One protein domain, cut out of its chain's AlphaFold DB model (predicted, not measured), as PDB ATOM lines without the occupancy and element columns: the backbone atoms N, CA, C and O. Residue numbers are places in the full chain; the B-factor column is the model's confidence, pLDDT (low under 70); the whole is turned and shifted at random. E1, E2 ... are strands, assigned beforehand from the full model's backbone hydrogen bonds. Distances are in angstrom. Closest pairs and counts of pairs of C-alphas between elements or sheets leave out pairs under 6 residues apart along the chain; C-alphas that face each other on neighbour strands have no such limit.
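This is residues 30 to 196 of the 203 residues of an uncharacterized protein of Actinobacteria bacterium (UniProt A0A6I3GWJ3). With little regular structure and much loop, two strongly twisted sheets, E1 E12 E5 E8 E9 and E2 E3 E4 E11 E10, lie face to face as a sandwich, with the small hairpin E6 and E7 at one end. The 167 printed residues have no named helix and twelve strands, E1 to E12 along the chain; each sheet is antiparallel. It is all strand, though strands hold 63 residues; compact, radius of gyration of the C-alphas 15.4 A, spans 44 by 41 by 29 A.

E1 is residues 30 to 35, from C-alpha 30 at (-35.993, 37.659, -27.080); E12 is residues 188 to 195, 22.8 A long, and ends with C-alpha 195 at (-40.699, 35.863, -18.012); E5 is residues 91 to 98, 22.2 A; E8 is residues 123 to 128; E9 is residues 134 to 137. E2 is 48 to 53, E3 56 to 61, E4 77 to 81, E11 171 to 174, E10 161 to 164, E6 109 to 111, E7 119 to 121.

E12 and E5 are antiparallel at 158 degrees; N 94 and O 192, 2.8 A, are within hydrogen-bond range. The sheets' facing parts are 9.8 A centre to centre. E2 E3 E4 form a meander, successive antiparallel neighbours; N 60 and O 49 are 2.7 A apart. E7 runs on into E8 at 77 degrees.

The printed part has no cut. Links E1 to E2, E3 to E4, E9 to E10 and E11 to E12 are long. Confidence is under 70 in 46 residues, among them 30 to 48.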
ATOM      1  N   TYR A  30     -36.060  37.305 -25.662       65.25
ATOM      2  CA  TYR A  30     -35.993  37.659 -27.080       65.25
ATOM      3  C   TYR A  30     -36.477  39.101 -27.247       65.25
ATOM      4  O   TYR A  30     -37.632  39.416 -26.972       65.25
ATOM      5  N   ALA A  31     -35.578  39.990 -27.663       61.03
ATOM      6  CA  ALA A  31     -35.907  41.366 -28.013       61.03
ATOM      7  C   ALA A  31     -35.720  41.554 -29.519       61.03
ATOM      8  O   ALA A  31     -34.645  41.275 -30.054       61.03
ATOM      9  N   SER A  32     -36.758  42.034 -30.198       64.62
ATOM     10  CA  SER A  32     -36.724  42.364 -31.620       64.62
ATOM     11  C   SER A  32     -37.018  43.848 -31.807       64.62
ATOM     12  O   SER A  32     -38.032  44.345 -31.318       64.62
ATOM     13  N   ASN A  33     -36.122  44.569 -32.488       61.62
ATOM     14  CA  ASN A  33     -36.267  45.999 -32.768       61.62
ATOM     15  C   ASN A  33     -36.588  46.216 -34.249       61.62
ATOM     16  O   ASN A  33     -35.806  45.852 -35.130       61.62
ATOM     17  N   ILE A  34     -37.731  46.839 -34.518       64.62
ATOM     18  CA  ILE A  34     -38.130  47.263 -35.855       64.62
ATOM     19  C   ILE A  34     -37.719  48.723 -36.012       64.62
ATOM     20  O   ILE A  34     -38.319  49.601 -35.396       64.62
ATOM     21  N   SER A  35     -36.725  49.000 -36.860       62.22
ATOM     22  CA  SER A  35     -36.388  50.373 -37.247       62.22
ATOM     23  C   SER A  35     -37.251  50.831 -38.421       62.22
ATOM     24  O   SER A  35     -37.243  50.233 -39.497       62.22
ATOM     25  N   ILE A  36     -37.955  51.939 -38.218       64.69
ATOM     26  CA  ILE A  36     -38.920  52.542 -39.135       64.69
ATOM     27  C   ILE A  36     -38.255  53.723 -39.881       64.69
ATOM     28  O   ILE A  36     -38.908  54.697 -40.216       64.69
ATOM     29  N   ASN A  37     -36.930  53.712 -40.140       58.47
ATOM     30  CA  ASN A  37     -36.287  54.777 -40.947       58.47
ATOM     31  C   ASN A  37     -34.841  54.491 -41.442       58.47
ATOM     32  O   ASN A  37     -33.968  55.354 -41.377       58.47
ATOM     33  N   GLY A  38     -34.533  53.274 -41.906       49.06
ATOM     34  CA  GLY A  38     -33.134  52.868 -42.147       49.06
ATOM     35  C   GLY A  38     -32.418  53.444 -43.388       49.06
ATOM     36  O   GLY A  38     -31.203  53.609 -43.356       49.06
ATOM     37  N   SER A  39     -33.112  53.720 -44.501       54.69
ATOM     38  CA  SER A  39     -32.520  54.339 -45.721       54.69
ATOM     39  C   SER A  39     -33.474  54.397 -46.916       54.69
ATOM     40  O   SER A  39     -33.202  55.085 -47.896       54.69
ATOM     41  N   ASN A  40     -34.587  53.670 -46.870       42.62
ATOM     42  CA  ASN A  40     -35.601  53.701 -47.911       42.62
ATOM     43  C   ASN A  40     -36.799  54.469 -47.373       42.62
ATOM     44  O   ASN A  40     -37.264  54.185 -46.274       42.62
ATOM     45  N   ARG A  41     -37.272  55.455 -48.143       42.47
ATOM     46  CA  ARG A  41     -38.530  56.153 -47.875       42.47
ATOM     47  C   ARG A  41     -39.631  55.105 -47.715       42.47
ATOM     48  O   ARG A  41     -40.047  54.511 -48.704       42.47
ATOM     49  N   ILE A  42     -40.068  54.873 -46.485       47.94
ATOM     50  CA  ILE A  42     -41.323  54.180 -46.219       47.94
ATOM     51  C   ILE A  42     -42.409  55.235 -46.436       47.94
ATOM     52  O   ILE A  42     -42.363  56.314 -45.844       47.94
ATOM     53  N   GLU A  43     -43.318  54.979 -47.374       49.19
ATOM     54  CA  GLU A  43     -44.448  55.861 -47.649       49.19
ATOM     55  C   GLU A  43     -45.409  55.811 -46.455       49.19
ATOM     56  O   GLU A  43     -45.926  54.759 -46.081       49.19
ATOM     57  N   PHE A  44     -45.558  56.962 -45.804       54.06
ATOM     58  CA  PHE A  44     -46.283  57.149 -44.556       54.06
ATOM     59  C   PHE A  44     -47.745  56.690 -44.683       54.06
ATOM     60  O   PHE A  44     -48.495  57.241 -45.487       54.06
ATOM     61  N   GLY A  45     -48.151  55.701 -43.876       50.34
ATOM     62  CA  GLY A  45     -49.568  55.378 -43.667       50.34
ATOM     63  C   GLY A  45     -49.947  53.902 -43.520       50.34
ATOM     64  O   GLY A  45     -51.086  53.640 -43.149       50.34
ATOM     65  N   GLN A  46     -49.069  52.932 -43.805       51.56
ATOM     66  CA  GLN A  46     -49.422  51.498 -43.750       51.56
ATOM     67  C   GLN A  46     -48.221  50.632 -43.339       51.56
ATOM     68  O   GLN A  46     -47.642  49.908 -44.145       51.56
ATOM     69  N   GLY A  47     -47.790  50.741 -42.083       55.69
ATOM     70  CA  GLY A  47     -46.690  49.927 -41.565       55.69
ATOM     71  C   GLY A  47     -47.199  48.610 -40.991       55.69
ATOM     72  O   GLY A  47     -47.666  48.592 -39.854       55.69
ATOM     73  N   VAL A  48     -47.114  47.531 -41.769       64.25
ATOM     74  CA  VAL A  48     -47.236  46.153 -41.275       64.25
ATOM     75  C   VAL A  48     -45.827  45.614 -41.043       64.25
ATOM     76  O   VAL A  48     -45.027  45.559 -41.977       64.25
ATOM     77  N   TYR A  49     -45.520  45.208 -39.817       72.00
ATOM     78  CA  TYR A  49     -44.193  44.754 -39.409       72.00
ATOM     79  C   TYR A  49     -44.269  43.347 -38.839       72.00
ATOM     80  O   TYR A  49     -45.131  43.076 -38.016       72.00
ATOM     81  N   ALA A  50     -43.369  42.458 -39.254       66.06
ATOM     82  CA  ALA A  50     -43.288  41.100 -38.729       66.06
ATOM     83  C   ALA A  50     -42.005  40.930 -37.912       66.06
ATOM     84  O   ALA A  50     -40.925  41.307 -38.370       66.06
ATOM     85  N   VAL A  51     -42.121  40.350 -36.722       71.75
ATOM     86  CA  VAL A  51     -40.995  40.075 -35.825       71.75
ATOM     87  C   VAL A  51     -41.125  38.714 -35.174       71.75
ATOM     88  O   VAL A  51     -42.226  38.240 -34.915       71.75
ATOM     89  N   GLU A  52     -39.984  38.088 -34.908       71.19
ATOM     90  CA  GLU A  52     -39.936  36.808 -34.212       71.19
ATOM     91  C   GLU A  52     -40.139  37.014 -32.702       71.19
ATOM     92  O   GLU A  52     -39.363  37.720 -32.056       71.19
ATOM     93  N   ALA A  53     -41.192  36.413 -32.149       74.06
ATOM     94  CA  ALA A  53     -41.514  36.383 -30.725       74.06
ATOM     95  C   ALA A  53     -42.149  35.026 -30.381       74.06
ATOM     96  O   ALA A  53     -42.868  34.453 -31.195       74.06
ATOM     97  N   CYS A  54     -41.868  34.489 -29.190       75.50
ATOM     98  CA  CYS A  54     -42.357  33.168 -28.769       75.50
ATOM     99  C   CYS A  54     -42.070  32.043 -29.788       75.50
ATOM    100  O   CYS A  54     -42.940  31.229 -30.075       75.50
ATOM    101  N   ASN A  55     -40.879  32.012 -30.396       74.44
ATOM    102  CA  ASN A  55     -40.513  31.045 -31.450       74.44
ATOM    103  C   ASN A  55     -41.418  31.068 -32.707       74.44
ATOM    104  O   ASN A  55     -41.417  30.112 -33.487       74.44
ATOM    105  N   GLY A  56     -42.188  32.142 -32.911       77.69
ATOM    106  CA  GLY A  56     -43.081  32.346 -34.049       77.69
ATOM    107  C   GLY A  56     -43.001  33.770 -34.596       77.69
ATOM    108  O   GLY A  56     -42.314  34.625 -34.045       77.69
ATOM    109  N   TRP A  57     -43.691  34.031 -35.707       78.12
ATOM    110  CA  TRP A  57     -43.773  35.373 -36.286       78.12
ATOM    111  C   TRP A  57     -45.026  36.086 -35.794       78.12
ATOM    112  O   TRP A  57     -46.134  35.609 -36.020       78.12
ATOM    113  N   VAL A  58     -44.836  37.260 -35.201       83.19
ATOM    114  CA  VAL A  58     -45.900  38.178 -34.804       83.19
ATOM    115  C   VAL A  58     -45.911  39.356 -35.768       83.19
ATOM    116  O   VAL A  58     -44.882  39.989 -36.009       83.19
ATOM    117  N   GLN A  59     -47.078  39.650 -36.325       84.56
ATOM    118  CA  GLN A  59     -47.313  40.800 -37.183       84.56
ATOM    119  C   GLN A  59     -47.952  41.930 -36.374       84.56
ATOM    120  O   GLN A  59     -48.982  41.732 -35.743       84.56
ATOM    121  N   ILE A  60     -47.381  43.128 -36.442       85.44
ATOM    122  CA  ILE A  60     -47.928  44.352 -35.857       85.44
ATOM    123  C   ILE A  60     -48.316  45.302 -36.980       85.44
ATOM    124  O   ILE A  60     -47.525  45.574 -37.882       85.44
ATOM    125  N   GLN A  61     -49.514  45.860 -36.893       87.31
ATOM    126  CA  GLN A  61     -49.944  46.997 -37.694       87.31
ATOM    127  C   GLN A  61     -50.223  48.172 -36.766       87.31
ATOM    128  O   GLN A  61     -50.792  48.004 -35.688       87.31
ATOM    129  N   ILE A  62     -49.817  49.360 -37.193       85.12
ATOM    130  CA  ILE A  62     -49.947  50.580 -36.400       85.12
ATOM    131  C   ILE A  62     -50.999  51.467 -37.081       85.12
ATOM    132  O   ILE A  62     -50.674  52.142 -38.066       85.12
ATOM    133  N   PRO A  63     -52.270  51.432 -36.641       83.62
ATOM    134  CA  PRO A  63     -53.313  52.279 -37.200       83.62
ATOM    135  C   PRO A  63     -53.053  53.770 -36.950       83.62
ATOM    136  O   PRO A  63     -52.422  54.179 -35.972       83.62
ATOM    137  N   THR A  64     -53.570  54.579 -37.875       81.06
ATOM    138  CA  THR A  64     -53.573  56.044 -37.805       81.06
ATOM    139  C   THR A  64     -54.929  56.600 -38.126       81.06
ATOM    140  O   THR A  64     -55.707  55.992 -38.861       81.06
ATOM    141  N   VAL A  65     -55.153  57.819 -37.658       80.12
ATOM    142  CA  VAL A  65     -56.265  58.649 -38.107       80.12
ATOM    143  C   VAL A  65     -55.754  59.894 -38.825       80.12
ATOM    144  O   VAL A  65     -54.546  60.120 -38.983       80.12
ATOM    145  N   SER A  66     -56.702  60.691 -39.314       79.50
ATOM    146  CA  SER A  66     -56.420  61.975 -39.947       79.50
ATOM    147  C   SER A  66     -55.513  62.843 -39.068       79.50
ATOM    148  O   SER A  66     -55.655  62.796 -37.844       79.50
ATOM    149  N   PRO A  67     -54.632  63.657 -39.675       81.12
ATOM    150  CA  PRO A  67     -53.768  64.559 -38.934       81.12
ATOM    151  C   PRO A  67     -54.532  65.424 -37.931       81.12
ATOM    152  O   PRO A  67     -55.628  65.908 -38.227       81.12
ATOM    153  N   ASP A  68     -53.937  65.621 -36.760       78.75
ATOM    154  CA  ASP A  68     -54.456  66.518 -35.737       78.75
ATOM    155  C   ASP A  68     -54.219  67.999 -36.104       78.75
ATOM    156  O   ASP A  68     -53.740  68.340 -37.190       78.75
ATOM    157  N   ALA A  69     -54.540  68.914 -35.184       78.31
ATOM    158  CA  ALA A  69     -54.311  70.349 -35.374       78.31
ATOM    159  C   ALA A  69     -52.826  70.715 -35.594       78.31
ATOM    160  O   ALA A  69     -52.538  71.789 -36.125       78.31
ATOM    161  N   SER A  70     -51.901  69.829 -35.216       76.44
ATOM    162  CA  SER A  70     -50.456  69.969 -35.414       76.44
ATOM    163  C   SER A  70     -50.005  69.490 -36.800       76.44
ATOM    164  O   SER A  70     -48.848  69.681 -37.169       76.44
ATOM    165  N   GLY A  71     -50.909  68.905 -37.595       79.44
ATOM    166  CA  GLY A  71     -50.625  68.401 -38.938       79.44
ATOM    167  C   GLY A  71     -49.976  67.018 -38.953       79.44
ATOM    168  O   GLY A  71     -49.507  66.586 -40.008       79.44
ATOM    169  N   TYR A  72     -49.980  66.307 -37.823       81.81
ATOM    170  CA  TYR A  72     -49.395  64.976 -37.700       81.81
ATOM    171  C   TYR A  72     -50.464  63.927 -37.417       81.81
ATOM    172  O   TYR A  72     -51.400  64.167 -36.660       81.81
ATOM    173  N   SER A  73     -50.328  62.747 -38.026       83.62
ATOM    174  CA  SER A  73     -51.227  61.621 -37.760       83.62
ATOM    175  C   SER A  73     -50.856  60.956 -36.434       83.62
ATOM    176  O   SER A  73     -49.742  60.420 -36.331       83.62
ATOM    177  N   PRO A  74     -51.754  60.969 -35.435       83.56
ATOM    178  CA  PRO A  74     -51.516  60.266 -34.188       83.56
ATOM    179  C   PRO A  74     -51.576  58.753 -34.413       83.56
ATOM    180  O   PRO A  74     -52.310  58.255 -35.275       83.56
ATOM    181  N   ILE A  75     -50.784  58.031 -33.629       84.88
ATOM    182  CA  ILE A  75     -50.874  56.580 -33.501       84.88
ATOM    183  C   ILE A  75     -52.047  56.298 -32.576       84.88
ATOM    184  O   ILE A  75     -52.112  56.846 -31.482       84.88
ATOM    185  N   THR A  76     -52.982  55.467 -33.018       85.00
ATOM    186  CA  THR A  76     -54.226  55.236 -32.269       85.00
ATOM    187  C   THR A  76     -54.308  53.867 -31.626       85.00
ATOM    188  O   THR A  76     -55.304  53.564 -30.979       85.00
ATOM    189  N   GLY A  77     -53.307  53.016 -31.825       85.94
ATOM    190  CA  GLY A  77     -53.382  51.644 -31.363       85.94
ATOM    191  C   GLY A  77     -52.330  50.732 -31.963       85.94
ATOM    192  O   GLY A  77     -51.417  51.172 -32.669       85.94
ATOM    193  N   PHE A  78     -52.536  49.439 -31.731       86.88
ATOM    194  CA  PHE A  78     -51.810  48.338 -32.350       86.88
ATOM    195  C   PHE A  78     -52.782  47.231 -32.754       86.88
ATOM    196  O   PHE A  78     -53.683  46.867 -32.002       86.88
ATOM    197  N   LEU A  79     -52.567  46.666 -33.938       88.44
ATOM    198  CA  LEU A  79     -53.219  45.446 -34.401       88.44
ATOM    199  C   LEU A  79     -52.162  44.351 -34.444       88.44
ATOM    200  O   LEU A  79     -51.220  44.445 -35.231       88.44
ATOM    201  N   ILE A  80     -52.300  43.339 -33.600       89.12
ATOM    202  CA  ILE A  80     -51.297  42.296 -33.408       89.12
ATOM    203  C   ILE A  80     -51.880  40.965 -33.886       89.12
ATOM    204  O   ILE A  80     -52.995  40.594 -33.531       89.12
ATOM    205  N   ASP A  81     -51.137  40.254 -34.722       88.88
ATOM    206  CA  ASP A  81     -51.544  39.002 -35.358       88.88
ATOM    207  C   ASP A  81     -50.406  37.975 -35.256       88.88
ATOM    208  O   ASP A  81     -49.239  38.347 -35.130       88.88
ATOM    209  N   GLY A  82     -50.722  36.682 -35.300       86.81
ATOM    210  CA  GLY A  82     -49.721  35.609 -35.224       86.81
ATOM    211  C   GLY A  82     -49.154  35.316 -33.826       86.81
ATOM    212  O   GLY A  82     -48.172  34.584 -33.716       86.81
ATOM    213  N   VAL A  83     -49.756  35.842 -32.753       87.94
ATOM    214  CA  VAL A  83     -49.409  35.438 -31.378       87.94
ATOM    215  C   VAL A  83     -49.953  34.032 -31.125       87.94
ATOM    216  O   VAL A  83     -51.166  33.827 -31.078       87.94
ATOM    217  N   ASP A  84     -49.056  33.058 -30.967       87.62
ATOM    218  CA  ASP A  84     -49.415  31.687 -30.610       87.62
ATOM    219  C   ASP A  84     -49.389  31.516 -29.078       87.62
ATOM    220  O   ASP A  84     -48.301  31.470 -28.490       87.62
ATOM    221  N   PRO A  85     -50.552  31.404 -28.405       85.31
ATOM    222  CA  PRO A  85     -50.611  31.298 -26.950       85.31
ATOM    223  C   PRO A  85     -49.934  30.035 -26.413       85.31
ATOM    224  O   PRO A  85     -49.464  30.041 -25.278       85.31
ATOM    225  N   ASP A  86     -49.829  28.964 -27.209       86.81
ATOM    226  CA  ASP A  86     -49.156  27.737 -26.782       86.81
ATOM    227  C   ASP A  86     -47.634  27.895 -26.763       86.81
ATOM    228  O   ASP A  86     -46.963  27.314 -25.907       86.81
ATOM    229  N   GLN A  87     -47.087  28.701 -27.675       85.94
ATOM    230  CA  GLN A  87     -45.658  29.010 -27.707       85.94
ATOM    231  C   GLN A  87     -45.289  30.181 -26.788       85.94
ATOM    232  O   GLN A  87     -44.145  30.273 -26.347       85.94
ATOM    233  N   CYS A  88     -46.246  31.062 -26.488       86.69
ATOM    234  CA  CYS A  88     -46.062  32.225 -25.621       86.69
ATOM    235  C   CYS A  88     -46.386  31.969 -24.142       86.69
ATOM    236  O   CYS A  88     -46.435  32.924 -23.376       86.69
ATOM    237  N   ARG A  89     -46.630  30.732 -23.694       87.31
ATOM    238  CA  ARG A  89     -47.035  30.484 -22.297       87.31
ATOM    239  C   ARG A  89     -46.067  31.094 -21.289       87.31
ATOM    240  O   ARG A  89     -44.850  31.037 -21.470       87.31
ATOM    241  N   SER A  90     -46.625  31.661 -20.221       85.06
ATOM    242  CA  SER A  90     -45.861  32.322 -19.155       85.06
ATOM    243  C   SER A  90     -44.883  33.386 -19.676       85.06
ATOM    244  O   SER A  90     -43.811  33.596 -19.097       85.06
ATOM    245  N   THR A  91     -45.254  34.069 -20.760       84.56
ATOM    246  CA  THR A  91     -44.448  35.115 -21.392       84.56
ATOM    247  C   THR A  91     -45.181  36.442 -21.336       84.56
ATOM    248  O   THR A  91     -46.395  36.514 -21.517       84.56
ATOM    249  N   LEU A  92     -44.417  37.505 -21.117       87.44
ATOM    250  CA  LEU A  92     -44.895  38.868 -21.227       87.44
ATOM    251  C   LEU A  92     -44.277  39.519 -22.462       87.44
ATOM    252  O   LEU A  92     -43.055  39.569 -22.584       87.44
ATOM    253  N   LEU A  93     -45.113  39.984 -23.388       87.25
ATOM    254  CA  LEU A  93     -44.681  40.676 -24.599       87.25
ATOM    255  C   LEU A  93     -44.825  42.175 -24.388       87.25
ATOM    256  O   LEU A  93     -45.942  42.674 -24.317       87.25
ATOM    257  N   HIS A  94     -43.708  42.884 -24.295       86.81
ATOM    258  CA  HIS A  94     -43.668  44.328 -24.104       86.81
ATOM    259  C   HIS A  94     -43.608  45.049 -25.445       86.81
ATOM    260  O   HIS A  94     -42.706  44.784 -26.235       86.81
ATOM    261  N   PHE A  95     -44.501  46.006 -25.665       86.00
ATOM    262  CA  PHE A  95     -44.534  46.854 -26.851       86.00
ATOM    263  C   PHE A  95     -44.114  48.265 -26.447       86.00
ATOM    264  O   PHE A  95     -44.813  48.932 -25.684       86.00
ATOM    265  N   LYS A  96     -42.955  48.708 -26.946       85.88
ATOM    266  CA  LYS A  96     -42.364  50.022 -26.648       85.88
ATOM    267  C   LYS A  96     -42.077  50.776 -27.933       85.88
ATOM    268  O   LYS A  96     -41.449  50.225 -28.840       85.88
ATOM    269  N   ALA A  97     -42.482  52.037 -27.986       84.00
ATOM    270  CA  ALA A  97     -42.159  52.945 -29.078       84.00
ATOM    271  C   ALA A  97     -40.981  53.844 -28.699       84.00
ATOM    272  O   ALA A  97     -40.889  54.294 -27.563       84.00
ATOM    273  N   PHE A  98     -40.114  54.156 -29.657       83.88
ATOM    274  CA  PHE A  98     -38.962  55.035 -29.460       83.88
ATOM    275  C   PHE A  98     -38.879  56.075 -30.571       83.88
ATOM    276  O   PHE A  98     -39.211  55.797 -31.727       83.88
ATOM    277  N   SER A  99     -38.364  57.255 -30.225       83.44
ATOM    278  CA  SER A  99     -37.980  58.281 -31.197       83.44
ATOM    279  C   SER A  99     -36.515  58.146 -31.603       83.44
ATOM    280  O   SER A  99     -35.726  57.460 -30.959       83.44
ATOM    281  N   ASN A 100     -36.113  58.831 -32.674       78.62
ATOM    282  CA  ASN A 100     -34.709  58.875 -33.097       78.62
ATOM    283  C   ASN A 100     -33.843  59.792 -32.218       78.62
ATOM    284  O   ASN A 100     -32.636  59.881 -32.441       78.62
ATOM    285  N   LEU A 101     -34.453  60.504 -31.268       79.06
ATOM    286  CA  LEU A 101     -33.796  61.509 -30.432       79.06
ATOM    287  C   LEU A 101     -33.550  61.031 -28.996       79.06
ATOM    288  O   LEU A 101     -32.797  61.680 -28.272       79.06
ATOM    289  N   SER A 102     -34.174  59.926 -28.577       79.06
ATOM    290  CA  SER A 102     -34.158  59.440 -27.196       79.06
ATOM    291  C   SER A 102     -33.930  57.930 -27.135       79.06
ATOM    292  O   SER A 102     -34.398  57.192 -27.997       79.06
ATOM    293  N   SER A 103     -33.233  57.472 -26.092       80.31
ATOM    294  CA  SER A 103     -33.161  56.051 -25.719       80.31
ATOM    295  C   SER A 103     -34.323  55.607 -24.828       80.31
ATOM    296  O   SER A 103     -34.494  54.410 -24.618       80.31
ATOM    297  N   GLU A 104     -35.096  56.552 -24.294       86.88
ATOM    298  CA  GLU A 104     -36.282  56.273 -23.486       86.88
ATOM    299  C   GLU A 104     -37.512  56.065 -24.377       86.88
ATOM    300  O   GLU A 104     -37.635  56.767 -25.394       86.88
ATOM    301  N   PRO A 105     -38.432  55.153 -24.004       85.38
ATOM    302  CA  PRO A 105     -39.686  54.994 -24.723       85.38
ATOM    303  C   PRO A 105     -40.487  56.300 -24.751       85.38
ATOM    304  O   PRO A 105     -40.483  57.074 -23.791       85.38
ATOM    305  N   ILE A 106     -41.183  56.553 -25.857       87.00
ATOM    306  CA  ILE A 106     -42.121  57.674 -25.973       87.00
ATOM    307  C   ILE A 106     -43.491  57.272 -25.409       87.00
ATOM    308  O   ILE A 106     -43.856  56.097 -25.490       87.00
ATOM    309  N   PRO A 107     -44.266  58.217 -24.850       87.62
ATOM    310  CA  PRO A 107     -45.601  57.912 -24.355       87.62
ATOM    311  C   PRO A 107     -46.509  57.490 -25.513       87.62
ATOM    312  O   PRO A 107     -46.594  58.170 -26.536       87.62
ATOM    313  N   LEU A 108     -47.200  56.367 -25.347       83.25
ATOM    314  CA  LEU A 108     -48.148  55.842 -26.325       83.25
ATOM    315  C   LEU A 108     -49.499  56.545 -26.179       83.25
ATOM    316  O   LEU A 108     -50.032  57.078 -27.156       83.25
ATOM    317  N   PHE A 109     -49.993  56.624 -24.942       82.19
ATOM    318  CA  PHE A 109     -51.237  57.300 -24.592       82.19
ATOM    319  C   PHE A 109     -51.170  57.922 -23.191       82.19
ATOM    320  O   PHE A 109     -50.336  57.542 -22.366       82.19
ATOM    321  N   SER A 110     -52.055  58.884 -22.924       77.38
ATOM    322  CA  SER A 110     -52.213  59.505 -21.606       77.38
ATOM    323  C   SER A 110     -53.681  59.785 -21.340       77.38
ATOM    324  O   SER A 110     -54.294  60.566 -22.061       77.38
ATOM    325  N   SER A 111     -54.259  59.155 -20.319       68.44
ATOM    326  CA  SER A 111     -55.624  59.484 -19.906       68.44
ATOM    327  C   SER A 111     -55.618  60.748 -19.052       68.44
ATOM    328  O   SER A 111     -54.909  60.816 -18.050       68.44
ATOM    329  N   THR A 112     -56.452  61.719 -19.421       62.00
ATOM    330  CA  THR A 112     -56.817  62.859 -18.558       62.00
ATOM    331  C   THR A 112     -58.243  62.724 -18.019       62.00
ATOM    332  O   THR A 112     -58.805  63.692 -17.505       62.00
ATOM    333  N   ASP A 113     -58.850  61.538 -18.154       60.31
ATOM    334  CA  ASP A 113     -60.190  61.284 -17.636       60.31
ATOM    335  C   ASP A 113     -60.174  61.425 -16.105       60.31
ATOM    336  O   ASP A 113     -59.494  60.638 -15.449       60.31
ATOM    337  N   PRO A 114     -60.920  62.379 -15.512       53.28
ATOM    338  CA  PRO A 114     -60.960  62.592 -14.066       53.28
ATOM    339  C   PRO A 114     -61.503  61.393 -13.268       53.28
ATOM    340  O   PRO A 114     -61.384  61.389 -12.041       53.28
ATOM    341  N   ALA A 115     -62.119  60.403 -13.925       51.66
ATOM    342  CA  ALA A 115     -62.542  59.141 -13.317       51.66
ATOM    343  C   ALA A 115     -61.402  58.110 -13.194       51.66
ATOM    344  O   ALA A 115     -61.520  57.158 -12.420       51.66
ATOM    345  N   THR A 116     -60.292  58.314 -13.906       52.56
ATOM    346  CA  THR A 116     -59.065  57.509 -13.820       52.56
ATOM    347  C   THR A 116     -57.921  58.372 -13.276       52.56
ATOM    348  O   THR A 116     -57.870  59.564 -13.566       52.56
ATOM    349  N   PRO A 117     -56.983  57.850 -12.468       55.78
ATOM    350  CA  PRO A 117     -55.757  58.601 -12.204       55.78
ATOM    351  C   PRO A 117     -55.088  58.944 -13.544       55.78
ATOM    352  O   PRO A 117     -55.091  58.106 -14.448       55.78
ATOM    353  N   GLU A 118     -54.542  60.159 -13.688       59.38
ATOM    354  CA  GLU A 118     -53.751  60.534 -14.866       59.38
ATOM    355  C   GLU A 118     -52.677  59.470 -15.080       59.38
ATOM    356  O   GLU A 118     -51.727  59.358 -14.301       59.38
ATOM    357  N   THR A 119     -52.860  58.642 -16.104       69.38
ATOM    358  CA  THR A 119     -51.971  57.514 -16.356       69.38
ATOM    359  C   THR A 119     -51.432  57.668 -17.761       69.38
ATOM    360  O   THR A 119     -52.184  57.675 -18.736       69.38
ATOM    361  N   THR A 120     -50.119  57.867 -17.836       78.19
ATOM    362  CA  THR A 120     -49.370  57.909 -19.088       78.19
ATOM    363  C   THR A 120     -48.638  56.595 -19.226       78.19
ATOM    364  O   THR A 120     -47.886  56.223 -18.327       78.19
ATOM    365  N   PHE A 121     -48.857  55.922 -20.346       78.81
ATOM    366  CA  PHE A 121     -48.259  54.627 -20.622       78.81
ATOM    367  C   PHE A 121     -47.148  54.765 -21.640       78.81
ATOM    368  O   PHE A 121     -47.333  55.333 -22.721       78.81
ATOM    369  N   PHE A 122     -45.993  54.225 -21.284       84.44
ATOM    370  CA  PHE A 122     -44.806  54.188 -22.139       84.44
ATOM    371  C   PHE A 122     -44.636  52.823 -22.804       84.44
ATOM    372  O   PHE A 122     -43.863  52.667 -23.752       84.44
ATOM    373  N   GLN A 123     -45.379  51.841 -22.308       84.94
ATOM    374  CA  GLN A 123     -45.412  50.492 -22.806       84.94
ATOM    375  C   GLN A 123     -46.840  49.946 -22.691       84.94
ATOM    376  O   GLN A 123     -47.668  50.362 -21.887       84.94
ATOM    377  N   VAL A 124     -47.145  49.005 -23.569       84.38
ATOM    378  CA  VAL A 124     -48.309  48.135 -23.436       84.38
ATOM    379  C   VAL A 124     -47.769  46.721 -23.420       84.38
ATOM    380  O   VAL A 124     -46.823  46.441 -24.158       84.38
ATOM    381  N   SER A 125     -48.314  45.833 -22.587       87.75
ATOM    382  CA  SER A 125     -47.835  44.450 -22.572       87.75
ATOM    383  C   SER A 125     -48.954  43.441 -22.737       87.75
ATOM    384  O   SER A 125     -50.028  43.594 -22.164       87.75
ATOM    385  N   LEU A 126     -48.681  42.385 -23.499       89.38
ATOM    386  CA  LEU A 126     -49.532  41.203 -23.530       89.38
ATOM    387  C   LEU A 126     -48.981  40.191 -22.540       89.38
ATOM    388  O   LEU A 126     -47.859  39.707 -22.687       89.38
ATOM    389  N   ASN A 127     -49.781  39.893 -21.531       89.94
ATOM    390  CA  ASN A 127     -49.531  38.831 -20.589       89.94
ATOM    391  C   ASN A 127     -50.159  37.541 -21.119       89.94
ATOM    392  O   ASN A 127     -51.380  37.465 -21.242       89.94
ATOM    393  N   VAL A 128     -49.334  36.545 -21.431       89.56
ATOM    394  CA  VAL A 128     -49.802  35.196 -21.751       89.56
ATOM    395  C   VAL A 128     -49.547  34.313 -20.535       89.56
ATOM    396  O   VAL A 128     -48.399  34.100 -20.125       89.56
ATOM    397  N   ASP A 129     -50.621  33.834 -19.916       87.25
ATOM    398  CA  ASP A 129     -50.531  33.035 -18.695       87.25
ATOM    399  C   ASP A 129     -50.046  31.594 -18.963       87.25
ATOM    400  O   ASP A 129     -49.670  31.216 -20.078       87.25
ATOM    401  N   GLU A 130     -49.997  30.772 -17.915       85.50
ATOM    402  CA  GLU A 130     -49.585  29.366 -18.028       85.50
ATOM    403  C   GLU A 130     -50.577  28.489 -18.819       85.50
ATOM    404  O   GLU A 130     -50.203  27.428 -19.330       85.50
ATOM    405  N   TYR A 131     -51.825  28.940 -18.951       87.00
ATOM    406  CA  TYR A 131     -52.909  28.269 -19.664       87.00
ATOM    407  C   TYR A 131     -53.066  28.765 -21.109       87.00
ATOM    408  O   TYR A 131     -53.845  28.183 -21.864       87.00
ATOM    409  N   GLY A 132     -52.311  29.792 -21.514       83.25
ATOM    410  CA  GLY A 132     -52.415  30.424 -22.828       83.25
ATOM    411  C   GLY A 132     -53.517  31.485 -22.921       83.25
ATOM    412  O   GLY A 132     -53.875  31.889 -24.027       83.25
ATOM    413  N   SER A 133     -54.067  31.937 -21.793       86.69
ATOM    414  CA  SER A 133     -54.956  33.097 -21.757       86.69
ATOM    415  C   SER A 133     -54.150  34.370 -21.978       86.69
ATOM    416  O   SER A 133     -53.070  34.531 -21.407       86.69
ATOM    417  N   ILE A 134     -54.674  35.271 -22.806       87.94
ATOM    418  CA  ILE A 134     -54.026  36.537 -23.146       87.94
ATOM    419  C   ILE A 134     -54.766  37.664 -22.434       87.94
ATOM    420  O   ILE A 134     -55.979  37.797 -22.572       87.94
ATOM    421  N   GLN A 135     -54.023  38.496 -21.714       88.38
ATOM    422  CA  GLN A 135     -54.531  39.703 -21.073       88.38
ATOM    423  C   GLN A 135     -53.661  40.896 -21.446       88.38
ATOM    424  O   GLN A 135     -52.436  40.781 -21.534       88.38
ATOM    425  N   LEU A 136     -54.282  42.056 -21.632       86.50
ATOM    426  CA  LEU A 136     -53.544  43.306 -21.699       86.50
ATOM    427  C   LEU A 136     -53.156  43.723 -20.282       86.50
ATOM    428  O   LEU A 136     -54.000  43.738 -19.388       86.50
ATOM    429  N   VAL A 137     -51.892  44.071 -20.078       85.50
ATOM    430  CA  VAL A 137     -51.416  44.616 -18.810       85.50
ATOM    431  C   VAL A 137     -50.678  45.930 -19.013       85.50
ATOM    432  O   VAL A 137     -50.045  46.190 -20.043       85.50
ATOM    433  N   ASP A 138     -50.798  46.746 -17.985       77.44
ATOM    434  CA  ASP A 138     -50.262  48.086 -17.841       77.44
ATOM    435  C   ASP A 138     -48.739  48.053 -17.528       77.44
ATOM    436  O   ASP A 138     -48.145  46.980 -17.370       77.44
ATOM    437  N   ASP A 139     -48.080  49.216 -17.435       76.31
ATOM    438  CA  ASP A 139     -46.631  49.321 -17.148       76.31
ATOM    439  C   ASP A 139     -46.223  48.692 -15.798       76.31
ATOM    440  O   ASP A 139     -45.065  48.317 -15.603       76.31
ATOM    441  N   ASN A 140     -47.174  48.540 -14.874       74.62
ATOM    442  CA  ASN A 140     -46.992  47.933 -13.559       74.62
ATOM    443  C   ASN A 140     -47.401  46.449 -13.525       74.62
ATOM    444  O   ASN A 140     -47.316  45.819 -12.469       74.62
ATOM    445  N   GLY A 141     -47.839  45.877 -14.653       74.44
ATOM    446  CA  GLY A 141     -48.356  44.511 -14.734       74.44
ATOM    447  C   GLY A 141     -49.802  44.362 -14.252       74.44
ATOM    448  O   GLY A 141     -50.256  43.243 -14.031       74.44
ATOM    449  N   THR A 142     -50.531  45.462 -14.083       78.56
ATOM    450  CA  THR A 142     -51.949  45.453 -13.712       78.56
ATOM    451  C   THR A 142     -52.792  45.099 -14.936       78.56
ATOM    452  O   THR A 142     -52.594  45.717 -15.984       78.56
ATOM    453  N   PRO A 143     -53.739  44.149 -14.846       76.56
ATOM    454  CA  PRO A 143     -54.671  43.877 -15.933       76.56
ATOM    455  C   PRO A 143     -55.465  45.123 -16.322       76.56
ATOM    456  O   PRO A 143     -56.020  45.817 -15.468       76.56
ATOM    457  N   ILE A 144     -55.516  45.393 -17.621       75.44
ATOM    458  CA  ILE A 144     -56.386  46.398 -18.219       75.44
ATOM    459  C   ILE A 144     -57.636  45.652 -18.675       75.44
ATOM    460  O   ILE A 144     -57.560  44.812 -19.573       75.44
ATOM    461  N   GLU A 145     -58.768  45.919 -18.024       65.62
ATOM    462  CA  GLU A 145     -60.015  45.233 -18.362       65.62
ATOM    463  C   GLU A 145     -60.494  45.599 -19.771       65.62
ATOM    464  O   GLU A 145     -60.361  46.740 -20.224       65.62
ATOM    465  N   GLU A 146     -61.065  44.611 -20.465       62.34
ATOM    466  CA  GLU A 146     -61.711  44.813 -21.758       62.34
ATOM    467  C   GLU A 146     -62.830  45.845 -21.624       62.34
ATOM    468  O   GLU A 146     -63.844  45.621 -20.963       62.34
ATOM    469  N   SER A 147     -62.667  46.984 -22.290       65.31
ATOM    470  CA  SER A 147     -63.749  47.943 -22.456       65.31
ATOM    471  C   SER A 147     -64.362  47.767 -23.836       65.31
ATOM    472  O   SER A 147     -64.040  48.499 -24.771       65.31
ATOM    473  N   LEU A 148     -65.215  46.748 -23.961       63.84
ATOM    474  CA  LEU A 148     -65.906  46.403 -25.202       63.84
ATOM    475  C   LEU A 148     -67.419  46.582 -25.084       63.84
ATOM    476  O   LEU A 148     -68.022  46.311 -24.046       63.84
ATOM    477  N   ASP A 149     -68.030  47.070 -26.156       62.69
ATOM    478  CA  ASP A 149     -69.471  47.088 -26.327       62.69
ATOM    479  C   ASP A 149     -70.007  45.671 -26.602       62.69
ATOM    480  O   ASP A 149     -69.263  44.696 -26.727       62.69
ATOM    481  N   GLU A 150     -71.331  45.539 -26.702       66.38
ATOM    482  CA  GLU A 150     -72.008  44.253 -26.937       66.38
ATOM    483  C   GLU A 150     -71.600  43.572 -28.263       66.38
ATOM    484  O   GLU A 150     -71.865  42.387 -28.460       66.38
ATOM    485  N   PHE A 151     -70.932  44.297 -29.167       63.59
ATOM    486  CA  PHE A 151     -70.459  43.800 -30.458       63.59
ATOM    487  C   PHE A 151     -68.955  43.486 -30.467       63.59
ATOM    488  O   PHE A 151     -68.426  43.123 -31.519       63.59
ATOM    489  N   GLY A 152     -68.269  43.600 -29.323       59.41
ATOM    490  CA  GLY A 152     -66.827  43.373 -29.219       59.41
ATOM    491  C   GLY A 152     -65.984  44.526 -29.776       59.41
ATOM    492  O   GLY A 152     -64.797  44.336 -30.048       59.41
ATOM    493  N   ALA A 153     -66.580  45.707 -29.973       60.22
ATOM    494  CA  ALA A 153     -65.866  46.920 -30.351       60.22
ATOM    495  C   ALA A 153     -65.520  47.755 -29.105       60.22
ATOM    496  O   ALA A 153     -66.272  47.729 -28.138       60.22
ATOM    497  N   PRO A 154     -64.419  48.524 -29.098       59.62
ATOM    498  CA  PRO A 154     -64.097  49.465 -28.022       59.62
ATOM    499  C   PRO A 154     -65.283  50.343 -27.581       59.62
ATOM    500  O   PRO A 154     -65.897  51.007 -28.419       59.62
ATOM    501  N   ILE A 155     -65.593  50.402 -26.276       63.00
ATOM    502  CA  ILE A 155     -66.622  51.324 -25.760       63.00
ATOM    503  C   ILE A 155     -66.137  52.771 -25.953       63.00
ATOM    504  O   ILE A 155     -65.049  53.127 -25.486       63.00
ATOM    505  N   PRO A 156     -66.950  53.660 -26.555       52.78
ATOM    506  CA  PRO A 156     -66.639  55.083 -26.621       52.78
ATOM    507  C   PRO A 156     -66.493  55.684 -25.213       52.78
ATOM    508  O   PRO A 156     -67.452  55.711 -24.444       52.78
ATOM    509  N   GLY A 157     -65.304  56.192 -24.888       55.44
ATOM    510  CA  GLY A 157     -64.985  56.807 -23.591       55.44
ATOM    511  C   GLY A 157     -63.957  56.044 -22.753       55.44
ATOM    512  O   GLY A 157     -63.443  56.608 -21.795       55.44
ATOM    513  N   ALA A 158     -63.615  54.805 -23.115       63.22
ATOM    514  CA  ALA A 158     -62.535  54.081 -22.454       63.22
ATOM    515  C   ALA A 158     -61.163  54.637 -22.875       63.22
ATOM    516  O   ALA A 158     -60.917  54.780 -24.073       63.22
ATOM    517  N   PRO A 159     -60.246  54.936 -21.937       68.44
ATOM    518  CA  PRO A 159     -58.938  55.496 -22.281       68.44
ATOM    519  C   PRO A 159     -58.074  54.523 -23.096       68.44
ATOM    520  O   PRO A 159     -57.267  54.956 -23.916       68.44
ATOM    521  N   ILE A 160     -58.278  53.222 -22.886       75.62
ATOM    522  CA  ILE A 160     -57.710  52.137 -23.673       75.62
ATOM    523  C   ILE A 160     -58.757  51.029 -23.813       75.62
ATOM    524  O   ILE A 160     -59.499  50.745 -22.873       75.62
ATOM    525  N   ALA A 161     -58.813  50.406 -24.981       77.44
ATOM    526  CA  ALA A 161     -59.618  49.231 -25.242       77.44
ATOM    527  C   ALA A 161     -58.752  48.096 -25.786       77.44
ATOM    528  O   ALA A 161     -57.750  48.311 -26.474       77.44
ATOM    529  N   PHE A 162     -59.166  46.881 -25.455       82.88
ATOM    530  CA  PHE A 162     -58.507  45.635 -25.803       82.88
ATOM    531  C   PHE A 162     -59.568  44.667 -26.305       82.88
ATOM    532  O   PHE A 162     -60.621  44.565 -25.684       82.88
ATOM    533  N   SER A 163     -59.304  43.980 -27.412       84.00
ATOM    534  CA  SER A 163     -60.128  42.858 -27.857       84.00
ATOM    535  C   SER A 163     -59.299  41.799 -28.559       84.00
ATOM    536  O   SER A 163     -58.267  42.086 -29.172       84.00
ATOM    537  N   ILE A 164     -59.795  40.566 -28.508       85.56
ATOM    538  CA  ILE A 164     -59.282  39.447 -29.291       85.56
ATOM    539  C   ILE A 164     -60.407  38.952 -30.193       85.56
ATOM    540  O   ILE A 164     -61.448  38.503 -29.719       85.56
ATOM    541  N   ASP A 165     -60.197  39.018 -31.504       84.44
ATOM    542  CA  ASP A 165     -61.135  38.470 -32.479       84.44
ATOM    543  C   ASP A 165     -61.182  36.933 -32.335       84.44
ATOM    544  O   ASP A 165     -60.143  36.277 -32.458       84.44
ATOM    545  N   PRO A 166     -62.353  36.324 -32.078       80.50
ATOM    546  CA  PRO A 166     -62.455  34.886 -31.840       80.50
ATOM    547  C   PRO A 166     -62.177  34.038 -33.091       80.50
ATOM    548  O   PRO A 166     -61.760  32.884 -32.964       80.50
ATOM    549  N   ASP A 167     -62.391  34.592 -34.286       85.12
ATOM    550  CA  ASP A 167     -62.233  33.895 -35.561       85.12
ATOM    551  C   ASP A 167     -60.806  34.041 -36.096       85.12
ATOM    552  O   ASP A 167     -60.192  33.066 -36.540       85.12
ATOM    553  N   THR A 168     -60.264  35.262 -36.058       85.00
ATOM    554  CA  THR A 168     -58.935  35.559 -36.613       85.00
ATOM    555  C   THR A 168     -57.817  35.507 -35.578       85.00
ATOM    556  O   THR A 168     -56.649  35.475 -35.961       85.00
ATOM    557  N   ARG A 169     -58.147  35.482 -34.278       85.00
ATOM    558  CA  ARG A 169     -57.208  35.649 -33.150       85.00
ATOM    559  C   ARG A 169     -56.393  36.939 -33.208       85.00
ATOM    560  O   ARG A 169     -55.376  37.062 -32.527       85.00
ATOM    561  N   ARG A 170     -56.833  37.912 -34.007       88.38
ATOM    562  CA  ARG A 170     -56.214  39.226 -34.051       88.38
ATOM    563  C   ARG A 170     -56.501  39.960 -32.755       88.38
ATOM    564  O   ARG A 170     -57.649  40.078 -32.338       88.38
ATOM    565  N   ILE A 171     -55.447  40.495 -32.168       88.31
ATOM    566  CA  ILE A 171     -55.500  41.303 -30.964       88.31
ATOM    567  C   ILE A 171     -55.549  42.771 -31.384       88.31
ATOM    568  O   ILE A 171     -54.716  43.229 -32.168       88.31
ATOM    569  N   THR A 172     -56.515  43.511 -30.855       87.81
ATOM    570  CA  THR A 172     -56.659  44.950 -31.074       87.81
ATOM    571  C   THR A 172     -56.426  45.676 -29.765       87.81
ATOM    572  O   THR A 172     -57.075  45.385 -28.766       87.81
ATOM    573  N   VAL A 173     -55.502  46.632 -29.787       86.75
ATOM    574  CA  VAL A 173     -55.294  47.606 -28.717       86.75
ATOM    575  C   VAL A 173     -55.628  48.976 -29.288       86.75
ATOM    576  O   VAL A 173     -55.012  49.387 -30.270       86.75
ATOM    577  N   ASP A 174     -56.583  49.677 -28.690       84.00
ATOM    578  CA  ASP A 174     -57.065  50.983 -29.148       84.00
ATOM    579  C   ASP A 174     -56.927  52.015 -28.024       84.00
ATOM    580  O   ASP A 174     -57.417  51.813 -26.920       84.00
ATOM    581  N   PHE A 175     -56.247  53.121 -28.306       82.19
ATOM    582  CA  PHE A 175     -56.111  54.289 -27.429       82.19
ATOM    583  C   PHE A 175     -56.382  55.594 -28.199       82.19
ATOM    584  O   PHE A 175     -55.821  56.654 -27.912       82.19
ATOM    585  N   SER A 176     -57.259  55.526 -29.203       76.50
ATOM    586  CA  SER A 176     -57.611  56.612 -30.125       76.50
ATOM    587  C   SER A 176     -58.175  57.873 -29.466       76.50
ATOM    588  O   SER A 176     -58.124  58.940 -30.080       76.50
ATOM    589  N   LEU A 177     -58.690  57.789 -28.233       74.50
ATOM    590  CA  LEU A 177     -59.242  58.945 -27.516       74.50
ATOM    591  C   LEU A 177     -58.170  59.904 -26.996       74.50
ATOM    592  O   LEU A 177     -58.394  61.115 -26.993       74.50
ATOM    593  N   TYR A 178     -57.018  59.380 -26.572       77.94
ATOM    594  CA  TYR A 178     -55.946  60.188 -25.987       77.94
ATOM    595  C   TYR A 178     -54.542  59.774 -26.460       77.94
ATOM    596  O   TYR A 178     -53.654  59.507 -25.636       77.94
ATOM    597  N   PRO A 179     -54.299  59.735 -27.783       82.62
ATOM    598  CA  PRO A 179     -52.997  59.371 -28.314       82.62
ATOM    599  C   PRO A 179     -51.957  60.436 -27.946       82.62
ATOM    600  O   PRO A 179     -52.225  61.634 -28.039       82.62
ATOM    601  N   GLN A 180     -50.770  60.002 -27.526       82.94
ATOM    602  CA  GLN A 180     -49.649  60.905 -27.209       82.94
ATOM    603  C   GLN A 180     -48.517  60.832 -28.228       82.94
ATOM    604  O   GLN A 180     -47.690  61.738 -28.289       82.94
ATOM    605  N   SER A 181     -48.477  59.760 -29.015       81.56
ATOM    606  CA  SER A 181     -47.447  59.545 -30.023       81.56
ATOM    607  C   SER A 181     -47.983  59.813 -31.423       81.56
ATOM    608  O   SER A 181     -49.101  59.426 -31.780       81.56
ATOM    609  N   HIS A 182     -47.152  60.448 -32.243       82.25
ATOM    610  CA  HIS A 182     -47.440  60.715 -33.644       82.25
ATOM    611  C   HIS A 182     -46.421  60.015 -34.536       82.25
ATOM    612  O   HIS A 182     -45.276  59.769 -34.162       82.25
ATOM    613  N   TRP A 183     -46.826  59.721 -35.769       72.31
ATOM    614  CA  TRP A 183     -45.955  59.057 -36.738       72.31
ATOM    615  C   TRP A 183     -44.600  59.700 -37.053       72.31
ATOM    616  O   TRP A 183     -43.663  58.931 -37.256       72.31
ATOM    617  N   PRO A 184     -44.427  61.035 -37.137       72.88
ATOM    618  CA  PRO A 184     -43.088  61.601 -37.327       72.88
ATOM    619  C   PRO A 184     -42.138  61.298 -36.161       72.88
ATOM    620  O   PRO A 184     -40.926  61.291 -36.368       72.88
ATOM    621  N   ASP A 185     -42.674  61.042 -34.967       76.06
ATOM    622  CA  ASP A 185     -41.892  60.829 -33.752       76.06
ATOM    623  C   ASP A 185     -41.541  59.353 -33.543       76.06
ATOM    624  O   ASP A 185     -40.600  59.040 -32.815       76.06
ATOM    625  N   LEU A 186     -42.257  58.439 -34.205       76.38
ATOM    626  CA  LEU A 186     -42.003  57.005 -34.133       76.38
ATOM    627  C   LEU A 186     -40.842  56.610 -35.057       76.38
ATOM    628  O   LEU A 186     -40.975  56.556 -36.278       76.38
ATOM    629  N   TYR A 187     -39.704  56.273 -34.459       75.94
ATOM    630  CA  TYR A 187     -38.520  55.790 -35.169       75.94
ATOM    631  C   TYR A 187     -38.340  54.280 -35.071       75.94
ATOM    632  O   TYR A 187     -37.904  53.651 -36.036       75.94
ATOM    633  N   SER A 188     -38.632  53.683 -33.917       76.06
ATOM    634  CA  SER A 188     -38.591  52.233 -33.768       76.06
ATOM    635  C   SER A 188     -39.654  51.717 -32.815       76.06
ATOM    636  O   SER A 188     -40.086  52.409 -31.893       76.06
ATOM    637  N   LEU A 189     -40.078  50.483 -33.071       78.75
ATOM    638  CA  LEU A 189     -40.946  49.713 -32.195       78.75
ATOM    639  C   LEU A 189     -40.178  48.466 -31.761       78.75
ATOM    640  O   LEU A 189     -39.645  47.743 -32.607       78.75
ATOM    641  N   THR A 190     -40.118  48.216 -30.460       78.19
ATOM    642  CA  THR A 190     -39.488  47.010 -29.915       78.19
ATOM    643  C   THR A 190     -40.561  46.096 -29.344       78.19
ATOM    644  O   THR A 190     -41.423  46.568 -28.598       78.19
ATOM    645  N   ILE A 191     -40.472  44.801 -29.670       79.88
ATOM    646  CA  ILE A 191     -41.118  43.742 -28.891       79.88
ATOM    647  C   ILE A 191     -40.059  43.052 -28.042       79.88
ATOM    648  O   ILE A 191     -39.073  42.546 -28.579       79.88
ATOM    649  N   GLU A 192     -40.273  43.004 -26.733       79.25
ATOM    650  CA  GLU A 192     -39.418  42.261 -25.804       79.25
ATOM    651  C   GLU A 192     -40.247  41.173 -25.122       79.25
ATOM    652  O   GLU A 192     -41.268  41.473 -24.510       79.25
ATOM    653  N   SER A 193     -39.823  39.912 -25.218       77.62
ATOM    654  CA  SER A 193     -40.449  38.800 -24.503       77.62
ATOM    655  C   SER A 193     -39.719  38.544 -23.182       77.62
ATOM    656  O   SER A 193     -38.547  38.162 -23.200       77.62
ATOM    657  N   GLY A 194     -40.382  38.719 -22.043       72.06
ATOM    658  CA  GLY A 194     -39.832  38.451 -20.712       72.06
ATOM    659  C   GLY A 194     -40.574  37.336 -19.967       72.06
ATOM    660  O   GLY A 194     -41.692  36.986 -20.347       72.06
ATOM    661  N   PRO A 195     -39.982  36.776 -18.894       66.38
ATOM    662  CA  PRO A 195     -40.699  35.863 -18.012       66.38
ATOM    663  C   PRO A 195     -41.890  36.581 -17.369       66.38
ATOM    664  O   PRO A 195     -41.765  37.710 -16.886       66.38
ATOM    665  N   ASN A 196     -43.039  35.912 -17.348       62.53
ATOM    666  CA  ASN A 196     -44.240  36.423 -16.708       62.53
ATOM    667  C   ASN A 196     -44.071  36.437 -15.178       62.53
ATOM    668  O   ASN A 196     -44.087  35.392 -14.532       62.53
TER     669      ASN A 196